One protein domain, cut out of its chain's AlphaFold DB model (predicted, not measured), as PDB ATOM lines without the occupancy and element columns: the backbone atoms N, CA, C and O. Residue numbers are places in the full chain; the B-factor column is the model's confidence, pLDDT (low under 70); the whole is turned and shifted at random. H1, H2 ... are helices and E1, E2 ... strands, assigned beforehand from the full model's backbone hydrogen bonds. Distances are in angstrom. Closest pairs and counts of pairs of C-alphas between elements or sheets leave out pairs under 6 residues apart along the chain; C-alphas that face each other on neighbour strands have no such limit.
ATOM      1  N   THR A   6     125.611 145.588 185.460       94.44
ATOM      2  CA  THR A   6     126.087 144.389 186.148       94.44
ATOM      3  C   THR A   6     127.580 144.233 185.905       94.44
ATOM      4  O   THR A   6     128.013 144.200 184.752       94.44
ATOM      5  N   LEU A   7     128.351 144.114 186.982       93.62
ATOM      6  CA  LEU A   7     129.764 143.755 186.940       93.62
ATOM      7  C   LEU A   7     129.955 142.368 187.546       93.62
ATOM      8  O   LEU A   7     129.357 142.050 188.575       93.62
ATOM      9  N   ASP A   8     130.798 141.572 186.899       94.12
ATOM     10  CA  ASP A   8     131.236 140.255 187.351       94.12
ATOM     11  C   ASP A   8     132.764 140.278 187.441       94.12
ATOM     12  O   ASP A   8     133.439 140.564 186.447       94.12
ATOM     13  N   ASN A   9     133.300 140.046 188.638       91.31
ATOM     14  CA  ASN A   9     134.729 139.930 188.879       91.31
ATOM     15  C   ASN A   9     135.079 138.448 189.104       91.31
ATOM     16  O   ASN A   9     134.914 137.921 190.209       91.31
ATOM     17  N   PRO A  10     135.608 137.755 188.081       91.31
ATOM     18  CA  PRO A  10     135.945 136.341 188.196       91.31
ATOM     19  C   PRO A  10     137.157 136.083 189.104       91.31
ATOM     20  O   PRO A  10     137.372 134.939 189.496       91.31
ATOM     21  N   HIS A  11     137.948 137.106 189.452       87.81
ATOM     22  CA  HIS A  11     139.130 136.939 190.305       87.81
ATOM     23  C   HIS A  11     138.766 136.612 191.757       87.81
ATOM     24  O   HIS A  11     139.462 135.823 192.394       87.81
ATOM     25  N   ASN A  12     137.660 137.170 192.252       90.31
ATOM     26  CA  ASN A  12     137.151 136.943 193.605       90.31
ATOM     27  C   ASN A  12     135.747 136.299 193.613       90.31
ATOM     28  O   ASN A  12     135.132 136.159 194.668       90.31
ATOM     29  N   TYR A  13     135.247 135.885 192.441       91.00
ATOM     30  CA  TYR A  13     133.922 135.285 192.237       91.00
ATOM     31  C   TYR A  13     132.758 136.154 192.738       91.00
ATOM     32  O   TYR A  13     131.708 135.641 193.141       91.00
ATOM     33  N   SER A  14     132.937 137.474 192.732       93.94
ATOM     34  CA  SER A  14     131.911 138.421 193.148       93.94
ATOM     35  C   SER A  14     131.232 139.063 191.941       93.94
ATOM     36  O   SER A  14     131.835 139.326 190.907       93.94
ATOM     37  N   SER A  15     129.948 139.365 192.091       93.50
ATOM     38  CA  SER A  15     129.183 140.128 191.107       93.50
ATOM     39  C   SER A  15     128.225 141.092 191.790       93.50
ATOM     40  O   SER A  15     127.805 140.869 192.933       93.50
ATOM     41  N   GLY A  16     127.870 142.178 191.107       91.75
ATOM     42  CA  GLY A  16     126.974 143.207 191.629       91.75
ATOM     43  C   GLY A  16     126.300 144.014 190.525       91.75
ATOM     44  O   GLY A  16     126.792 144.079 189.402       91.75
ATOM     45  N   SER A  17     125.162 144.620 190.860       94.94
ATOM     46  CA  SER A  17     124.446 145.564 190.000       94.94
ATOM     47  C   SER A  17     124.648 146.969 190.552       94.94
ATOM     48  O   SER A  17     124.370 147.201 191.728       94.94
ATOM     49  N   PHE A  18     125.138 147.876 189.716       95.44
ATOM     50  CA  PHE A  18     125.633 149.188 190.120       95.44
ATOM     51  C   PHE A  18     124.962 150.311 189.339       95.44
ATOM     52  O   PHE A  18     124.522 150.114 188.200       95.44
ATOM     53  N   SER A  19     124.944 151.522 189.896       96.56
ATOM     54  CA  SER A  19     124.828 152.715 189.050       96.56
ATOM     55  C   SER A  19     126.003 152.804 188.065       96.56
ATOM     56  O   SER A  19     127.053 152.188 188.253       96.56
ATOM     57  N   GLN A  20     125.853 153.593 187.001       95.75
ATOM     58  CA  GLN A  20     126.945 153.811 186.042       95.75
ATOM     59  C   GLN A  20     128.184 154.428 186.706       95.75
ATOM     60  O   GLN A  20     129.307 154.099 186.336       95.75
ATOM     61  N   GLU A  21     127.976 155.297 187.695       96.25
ATOM     62  CA  GLU A  21     129.048 155.932 188.456       96.25
ATOM     63  C   GLU A  21     129.803 154.910 189.312       96.25
ATOM     64  O   GLU A  21     131.021 154.783 189.181       96.25
ATOM     65  N   ALA A  22     129.086 154.110 190.108       96.94
ATOM     66  CA  ALA A  22     129.690 153.047 190.909       96.94
ATOM     67  C   ALA A  22     130.385 151.987 190.042       96.94
ATOM     68  O   ALA A  22     131.489 151.552 190.366       96.94
ATOM     69  N   ALA A  23     129.803 151.633 188.892       96.56
ATOM     70  CA  ALA A  23     130.452 150.740 187.938       96.56
ATOM     71  C   ALA A  23     131.762 151.334 187.395       96.56
ATOM     72  O   ALA A  23     132.770 150.632 187.308       96.56
ATOM     73  N   GLY A  24     131.770 152.633 187.075       97.06
ATOM     74  CA  GLY A  24     132.973 153.354 186.664       97.06
ATOM     75  C   GLY A  24     134.057 153.350 187.743       97.06
ATOM     76  O   GLY A  24     135.222 153.105 187.428       97.06
ATOM     77  N   MET A  25     133.678 153.545 189.011       97.81
ATOM     78  CA  MET A  25     134.606 153.451 190.143       97.81
ATOM     79  C   MET A  25     135.232 152.058 190.256       97.81
ATOM     80  O   MET A  25     136.456 151.962 190.327       97.81
ATOM     81  N   CYS A  26     134.434 150.985 190.196       97.25
ATOM     82  CA  CYS A  26     134.948 149.610 190.223       97.25
ATOM     83  C   CYS A  26     135.972 149.362 189.107       97.25
ATOM     84  O   CYS A  26     137.071 148.871 189.366       97.25
ATOM     85  N   ILE A  27     135.631 149.742 187.871       96.50
ATOM     86  CA  ILE A  27     136.498 149.547 186.702       96.50
ATOM     87  C   ILE A  27     137.826 150.290 186.882       96.50
ATOM     88  O   ILE A  27     138.887 149.705 186.666       96.50
ATOM     89  N   TRP A  28     137.788 151.559 187.298       98.25
ATOM     90  CA  TRP A  28     139.005 152.353 187.466       98.25
ATOM     91  C   TRP A  28     139.867 151.890 188.641       98.25
ATOM     92  O   TRP A  28     141.087 151.867 188.503       98.25
ATOM     93  N   LEU A  29     139.272 151.471 189.761       98.00
ATOM     94  CA  LEU A  29     140.026 150.928 190.898       98.00
ATOM     95  C   LEU A  29     140.798 149.660 190.509       98.00
ATOM     96  O   LEU A  29     141.983 149.543 190.833       98.00
ATOM     97  N   ILE A  30     140.162 148.756 189.759       96.19
ATOM     98  CA  ILE A  30     140.799 147.536 189.246       96.19
ATOM     99  C   ILE A  30     141.882 147.885 188.216       96.19
ATOM    100  O   ILE A  30     143.008 147.398 188.316       96.19
ATOM    101  N   ALA A  31     141.572 148.760 187.254       97.56
ATOM    102  CA  ALA A  31     142.508 149.145 186.201       97.56
ATOM    103  C   ALA A  31     143.767 149.824 186.761       97.56
ATOM    104  O   ALA A  31     144.874 149.478 186.360       97.56
ATOM    105  N   LEU A  32     143.618 150.753 187.711       98.38
ATOM    106  CA  LEU A  32     144.753 151.440 188.333       98.38
ATOM    107  C   LEU A  32     145.628 150.472 189.139       98.38
ATOM    108  O   LEU A  32     146.852 150.541 189.041       98.38
ATOM    109  N   SER A  33     145.016 149.540 189.880       96.75
ATOM    110  CA  SER A  33     145.747 148.488 190.600       96.75
ATOM    111  C   SER A  33     146.556 147.608 189.639       96.75
ATOM    112  O   SER A  33     147.758 147.412 189.821       96.75
ATOM    113  N   PHE A  34     145.928 147.154 188.550       96.75
ATOM    114  CA  PHE A  34     146.594 146.351 187.527       96.75
ATOM    115  C   PHE A  34     147.741 147.111 186.842       96.75
ATOM    116  O   PHE A  34     148.841 146.578 186.703       96.75
ATOM    117  N   CYS A  35     147.524 148.371 186.459       98.25
ATOM    118  CA  CYS A  35     148.559 149.202 185.847       98.25
ATOM    119  C   CYS A  35     149.751 149.440 186.787       98.25
ATOM    120  O   CYS A  35     150.891 149.401 186.325       98.25
ATOM    121  N   ALA A  36     149.516 149.620 188.094       98.31
ATOM    122  CA  ALA A  36     150.590 149.728 189.081       98.31
ATOM    123  C   ALA A  36     151.440 148.445 189.141       98.31
ATOM    124  O   ALA A  36     152.668 148.527 189.118       98.31
ATOM    125  N   ILE A  37     150.807 147.264 189.136       98.00
ATOM    126  CA  ILE A  37     151.512 145.968 189.091       98.00
ATOM    127  C   ILE A  37     152.353 145.855 187.813       98.00
ATOM    128  O   ILE A  37     153.537 145.533 187.882       98.00
ATOM    129  N   VAL A  38     151.784 146.188 186.651       98.44
ATOM    130  CA  VAL A  38     152.509 146.142 185.369       98.44
ATOM    131  C   VAL A  38     153.697 147.112 185.348       98.44
ATOM    132  O   VAL A  38     154.748 146.786 184.791       98.44
ATOM    133  N   ALA A  39     153.558 148.307 185.927       98.44
ATOM    134  CA  ALA A  39     154.652 149.271 186.039       98.44
ATOM    135  C   ALA A  39     155.771 148.743 186.952       98.44
ATOM    136  O   ALA A  39     156.945 148.785 186.577       98.44
ATOM    137  N   PHE A  40     155.407 148.145 188.093       98.19
ATOM    138  CA  PHE A  40     156.346 147.476 188.996       98.19
ATOM    139  C   PHE A  40     157.120 146.347 188.300       98.19
ATOM    140  O   PHE A  40     158.347 146.308 188.374       98.19
ATOM    141  N   GLU A  41     156.433 145.470 187.561       98.44
ATOM    142  CA  GLU A  41     157.058 144.366 186.814       98.44
ATOM    143  C   GLU A  41     158.058 144.848 185.749       98.44
ATOM    144  O   GLU A  41     159.013 144.141 185.421       98.44
ATOM    145  N   LYS A  42     157.870 146.065 185.226       98.25
ATOM    146  CA  LYS A  42     158.781 146.711 184.268       98.25
ATOM    147  C   LYS A  42     159.903 147.517 184.929       98.25
ATOM    148  O   LYS A  42     160.777 148.011 184.218       98.25
ATOM    149  N   GLY A  43     159.892 147.656 186.256       98.38
ATOM    150  CA  GLY A  43     160.828 148.501 187.003       98.38
ATOM    151  C   GLY A  43     160.556 150.005 186.877       98.38
ATOM    152  O   GLY A  43     161.436 150.805 187.195       98.38
ATOM    153  N   ASP A  44     159.367 150.401 186.414       98.38
ATOM    154  CA  ASP A  44     158.953 151.804 186.312       98.38
ATOM    155  C   ASP A  44     158.260 152.251 187.606       98.38
ATOM    156  O   ASP A  44     157.034 152.303 187.725       98.38
ATOM    157  N   PHE A  45     159.072 152.520 188.628       97.88
ATOM    158  CA  PHE A  45     158.568 152.851 189.961       97.88
ATOM    159  C   PHE A  45     157.850 154.203 190.019       97.88
ATOM    160  O   PHE A  45     156.924 154.351 190.810       97.88
ATOM    161  N   ALA A  46     158.233 155.167 189.176       98.31
ATOM    162  CA  ALA A  46     157.570 156.468 189.130       98.31
ATOM    163  C   ALA A  46     156.125 156.327 188.633       98.31
ATOM    164  O   ALA A  46     155.202 156.894 189.217       98.31
ATOM    165  N   GLU A  47     155.918 155.519 187.592       98.12
ATOM    166  CA  GLU A  47     154.580 155.266 187.064       98.12
ATOM    167  C   GLU A  47     153.757 154.363 188.002       98.12
ATOM    168  O   GLU A  47     152.561 154.597 188.197       98.12
ATOM    169  N   MET A  48     154.392 153.387 188.667       98.50
ATOM    170  CA  MET A  48     153.751 152.606 189.735       98.50
ATOM    171  C   MET A  48     153.201 153.522 190.838       98.50
ATOM    172  O   MET A  48     152.024 153.417 191.187       98.50
ATOM    173  N   GLU A  49     154.027 154.436 191.361       98.44
ATOM    174  CA  GLU A  49     153.618 155.396 192.395       98.44
ATOM    175  C   GLU A  49     152.479 156.299 191.914       98.44
ATOM    176  O   GLU A  49     151.527 156.535 192.662       98.44
ATOM    177  N   ASN A  50     152.529 156.755 190.661       98.44
ATOM    178  CA  ASN A  50     151.484 157.576 190.057       98.44
ATOM    179  C   ASN A  50     150.130 156.837 189.999       98.44
ATOM    180  O   ASN A  50     149.102 157.369 190.433       98.44
ATOM    181  N   PHE A  51     150.114 155.580 189.543       98.62
ATOM    182  CA  PHE A  51     148.891 154.771 189.529       98.62
ATOM    183  C   PHE A  51     148.375 154.466 190.935       98.62
ATOM    184  O   PHE A  51     147.177 154.623 191.188       98.62
ATOM    185  N   SER A  52     149.258 154.083 191.863       98.25
ATOM    186  CA  SER A  52     148.880 153.842 193.259       98.25
ATOM    187  C   SER A  52     148.306 155.098 193.920       98.25
ATOM    188  O   SER A  52     147.296 155.008 194.616       98.25
ATOM    189  N   TYR A  53     148.876 156.278 193.656       98.44
ATOM    190  CA  TYR A  53     148.357 157.551 194.160       98.44
ATOM    191  C   TYR A  53     146.912 157.795 193.707       98.44
ATOM    192  O   TYR A  53     146.032 158.076 194.526       98.44
ATOM    193  N   HIS A  54     146.641 157.650 192.409       98.62
ATOM    194  CA  HIS A  54     145.295 157.840 191.875       98.62
ATOM    195  C   HIS A  54     144.312 156.768 192.354       98.62
ATOM    196  O   HIS A  54     143.151 157.090 192.619       98.62
ATOM    197  N   GLN A  55     144.771 155.526 192.526       98.31
ATOM    198  CA  GLN A  55     143.960 154.436 193.068       98.31
ATOM    199  C   GLN A  55     143.517 154.738 194.503       98.31
ATOM    200  O   GLN A  55     142.328 154.633 194.800       98.31
ATOM    201  N   VAL A  56     144.432 155.210 195.356       98.25
ATOM    202  CA  VAL A  56     144.121 155.594 196.743       98.25
ATOM    203  C   VAL A  56     143.129 156.754 196.780       98.25
ATOM    204  O   VAL A  56     142.133 156.680 197.496       98.25
ATOM    205  N   ARG A  57     143.337 157.796 195.966       98.56
ATOM    206  CA  ARG A  57     142.422 158.950 195.904       98.56
ATOM    207  C   ARG A  57     141.016 158.557 195.446       98.56
ATOM    208  O   ARG A  57     140.035 159.068 195.978       98.56
ATOM    209  N   LEU A  58     140.908 157.649 194.475       98.44
ATOM    210  CA  LEU A  58     139.615 157.130 194.031       98.44
ATOM    211  C   LEU A  58     138.973 156.226 195.090       98.44
ATOM    212  O   LEU A  58     137.761 156.272 195.269       98.44
ATOM    213  N   MET A  59     139.769 155.439 195.814       98.00
ATOM    214  CA  MET A  59     139.295 154.589 196.908       98.00
ATOM    215  C   MET A  59     138.710 155.428 198.051       98.00
ATOM    216  O   MET A  59     137.655 155.097 198.583       98.00
ATOM    217  N   GLU A  60     139.366 156.534 198.413       98.12
ATOM    218  CA  GLU A  60     138.852 157.496 199.396       98.12
ATOM    219  C   GLU A  60     137.509 158.082 198.962       98.12
ATOM    220  O   GLU A  60     136.569 158.096 199.751       98.12
ATOM    221  N   TYR A  61     137.391 158.485 197.696       97.94
ATOM    222  CA  TYR A  61     136.134 158.982 197.139       97.94
ATOM    223  C   TYR A  61     135.030 157.911 197.136       97.94
ATOM    224  O   TYR A  61     133.908 158.162 197.572       97.94
ATOM    225  N   ALA A  62     135.347 156.687 196.702       97.81
ATOM    226  CA  ALA A  62     134.389 155.587 196.626       97.81
ATOM    227  C   ALA A  62     133.842 155.168 198.001       97.81
ATOM    228  O   ALA A  62     132.692 154.738 198.089       97.81
ATOM    229  N   ARG A  63     134.629 155.323 199.077       97.81
ATOM    230  CA  ARG A  63     134.199 155.035 200.459       97.81
ATOM    231  C   ARG A  63     133.046 155.906 200.943       97.81
ATOM    232  O   ARG A  63     132.310 155.485 201.828       97.81
ATOM    233  N   GLU A  64     132.887 157.100 200.382       97.94
ATOM    234  CA  GLU A  64     131.781 158.004 200.713       97.94
ATOM    235  C   GLU A  64     130.525 157.729 199.868       97.94
ATOM    236  O   GLU A  64     129.458 158.288 200.127       97.94
ATOM    237  N   HIS A  65     130.626 156.859 198.859       97.19
ATOM    238  CA  HIS A  65     129.525 156.550 197.959       97.19
ATOM    239  C   HIS A  65     128.485 155.637 198.627       97.19
ATOM    240  O   HIS A  65     128.822 154.678 199.320       97.19
ATOM    241  N   SER A  66     127.195 155.853 198.345       97.31
ATOM    242  CA  SER A  66     126.103 155.054 198.932       97.31
ATOM    243  C   SER A  66     126.136 153.567 198.557       97.31
ATOM    244  O   SER A  66     125.473 152.756 199.191       97.31
ATOM    245  N   GLU A  67     126.875 153.213 197.504       97.38
ATOM    246  CA  GLU A  67     127.062 151.831 197.035       97.38
ATOM    247  C   GLU A  67     128.395 151.211 197.504       97.38
ATOM    248  O   GLU A  67     128.766 150.147 197.009       97.38
ATOM    249  N   TRP A  68     129.115 151.853 198.436       97.25
ATOM    250  CA  TRP A  68     130.452 151.439 198.879       97.25
ATOM    251  C   TRP A  68     130.548 149.953 199.240       97.25
ATOM    252  O   TRP A  68     131.443 149.280 198.744       97.25
ATOM    253  N   ASP A  69     129.612 149.409 200.021       95.94
ATOM    254  CA  ASP A  69     129.673 148.001 200.445       95.94
ATOM    255  C   ASP A  69     129.688 147.027 199.253       95.94
ATOM    256  O   ASP A  69     130.375 146.002 199.268       95.94
ATOM    257  N   ASN A  70     128.967 147.361 198.179       94.25
ATOM    258  CA  ASN A  70     128.973 146.572 196.950       94.25
ATOM    259  C   ASN A  70     130.246 146.795 196.132       94.25
ATOM    260  O   ASN A  70     130.750 145.839 195.544       94.25
ATOM    261  N   ILE A  71     130.755 148.031 196.092       96.75
ATOM    262  CA  ILE A  71     132.013 148.372 195.414       96.75
ATOM    263  C   ILE A  71     133.163 147.605 196.072       96.75
ATOM    264  O   ILE A  71     133.866 146.870 195.385       96.75
ATOM    265  N   ALA A  72     133.297 147.706 197.398       95.75
ATOM    266  CA  ALA A  72     134.325 147.046 198.195       95.75
ATOM    267  C   ALA A  72     134.334 145.532 197.976       95.75
ATOM    268  O   ALA A  72     135.387 144.953 197.752       95.75
ATOM    269  N   ARG A  73     133.152 144.903 197.953       94.62
ATOM    270  CA  ARG A  73     133.021 143.470 197.667       94.62
ATOM    271  C   ARG A  73     133.496 143.094 196.263       94.62
ATOM    272  O   ARG A  73     134.001 141.995 196.084       94.62
ATOM    273  N   VAL A  74     133.281 143.955 195.264       95.25
ATOM    274  CA  VAL A  74     133.639 143.639 193.873       95.25
ATOM    275  C   VAL A  74     135.113 143.858 193.570       95.25
ATOM    276  O   VAL A  74     135.659 143.128 192.748       95.25
ATOM    277  N   ILE A  75     135.764 144.810 194.231       94.38
ATOM    278  CA  ILE A  75     137.173 145.149 193.977       94.38
ATOM    279  C   ILE A  75     138.185 144.417 194.872       94.38
ATOM    280  O   ILE A  75     139.380 144.628 194.675       94.38
ATOM    281  N   ASP A  76     137.720 143.640 195.855       90.44
ATOM    282  CA  ASP A  76     138.555 142.814 196.750       90.44
ATOM    283  C   ASP A  76     139.389 141.776 195.979       90.44
ATOM    284  O   ASP A  76     140.601 141.647 196.255       90.44
TER     285      ASP A  76
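What this domain is: This is residues 6 to 76 of the 76 residues of an uncharacterized protein of Vibrio parahaemolyticus (UniProt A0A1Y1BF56). The model is a long helical hairpin, H1 and H2 side by side, with a small head at the end where H1 begins and H2 ends. The head is a short two-stranded hairpin, E1 and E2, together with the short helix H3, which packs on the first half of H1. The printed part has 71 residues, with two named strands and then three named helices in the order E1, E2, H1, H2, H3; the sheet E1 - E2 is antiparallel and the class is mostly helix. The whole is compact, with a radius of gyration of the C-alphas of 12.6 A and spans of 36 by 25 by 16 A.

How they stand to each other: Start at E1, residues 6 to 9, and E2, residues 14 to 18, a hairpin of antiparallel strands at 156 degrees. Look at N 7 and O 16, 2.9 A apart, and at N 9 and O 14, 2.8 A apart, both within hydrogen-bond range. Next comes H1, residues 20 to 41; E2 and H1 are near each other, and the closest C-alphas of E1 and H1, those of Leu 7 and Ala 23, are 7.1 A apart. H2, residues 45 to 63, touches H1, the closest C-alphas being those of Ala 36 and Met 48 at 4.3 A. These two form a helical hairpin, running opposite ways at a shallow tilt of 23 degrees. H2 is apart from E1 and E2. H3, residues 68 to 75, touches H1 at residues 22 to 30 of H1 alone, with Cys 26 and Ile 71 closest at 6.1 A between C-alphas. H3 and H1 run the same way at a steep tilt of 39 degrees. The closest C-alphas of E2 and H3, those of Ser 14 and Val 74, are 5.5 A apart. H2 and H3 are close but not clearly touching, with the C-alphas of Ala 62 and Trp 68 closest at 6.1 A. In H1, H2 and H3 every O i to N i+4 pair is within hydrogen-bond range.

Where its parts are: Find C-alpha 6 at (126.087, 144.389, 186.148), where E1 begins; E1 is 10.1 A long and E2 12.8 A. From C-alpha 20 at (126.945, 153.811, 186.042), H1 runs 31.6 A to C-alpha 41. H2 covers 26.6 A, and H3 covers 10.4 A to C-alpha 75 at (137.173, 145.149, 193.977).

The domain as a whole: The C-alphas farthest apart, those of Gly 43 and Ser 66, are 37.3 A from each other. The printed part has no cut, and its four links are tight. The mean pLDDT of the printed part is 96.5, and no printed residue is under 70.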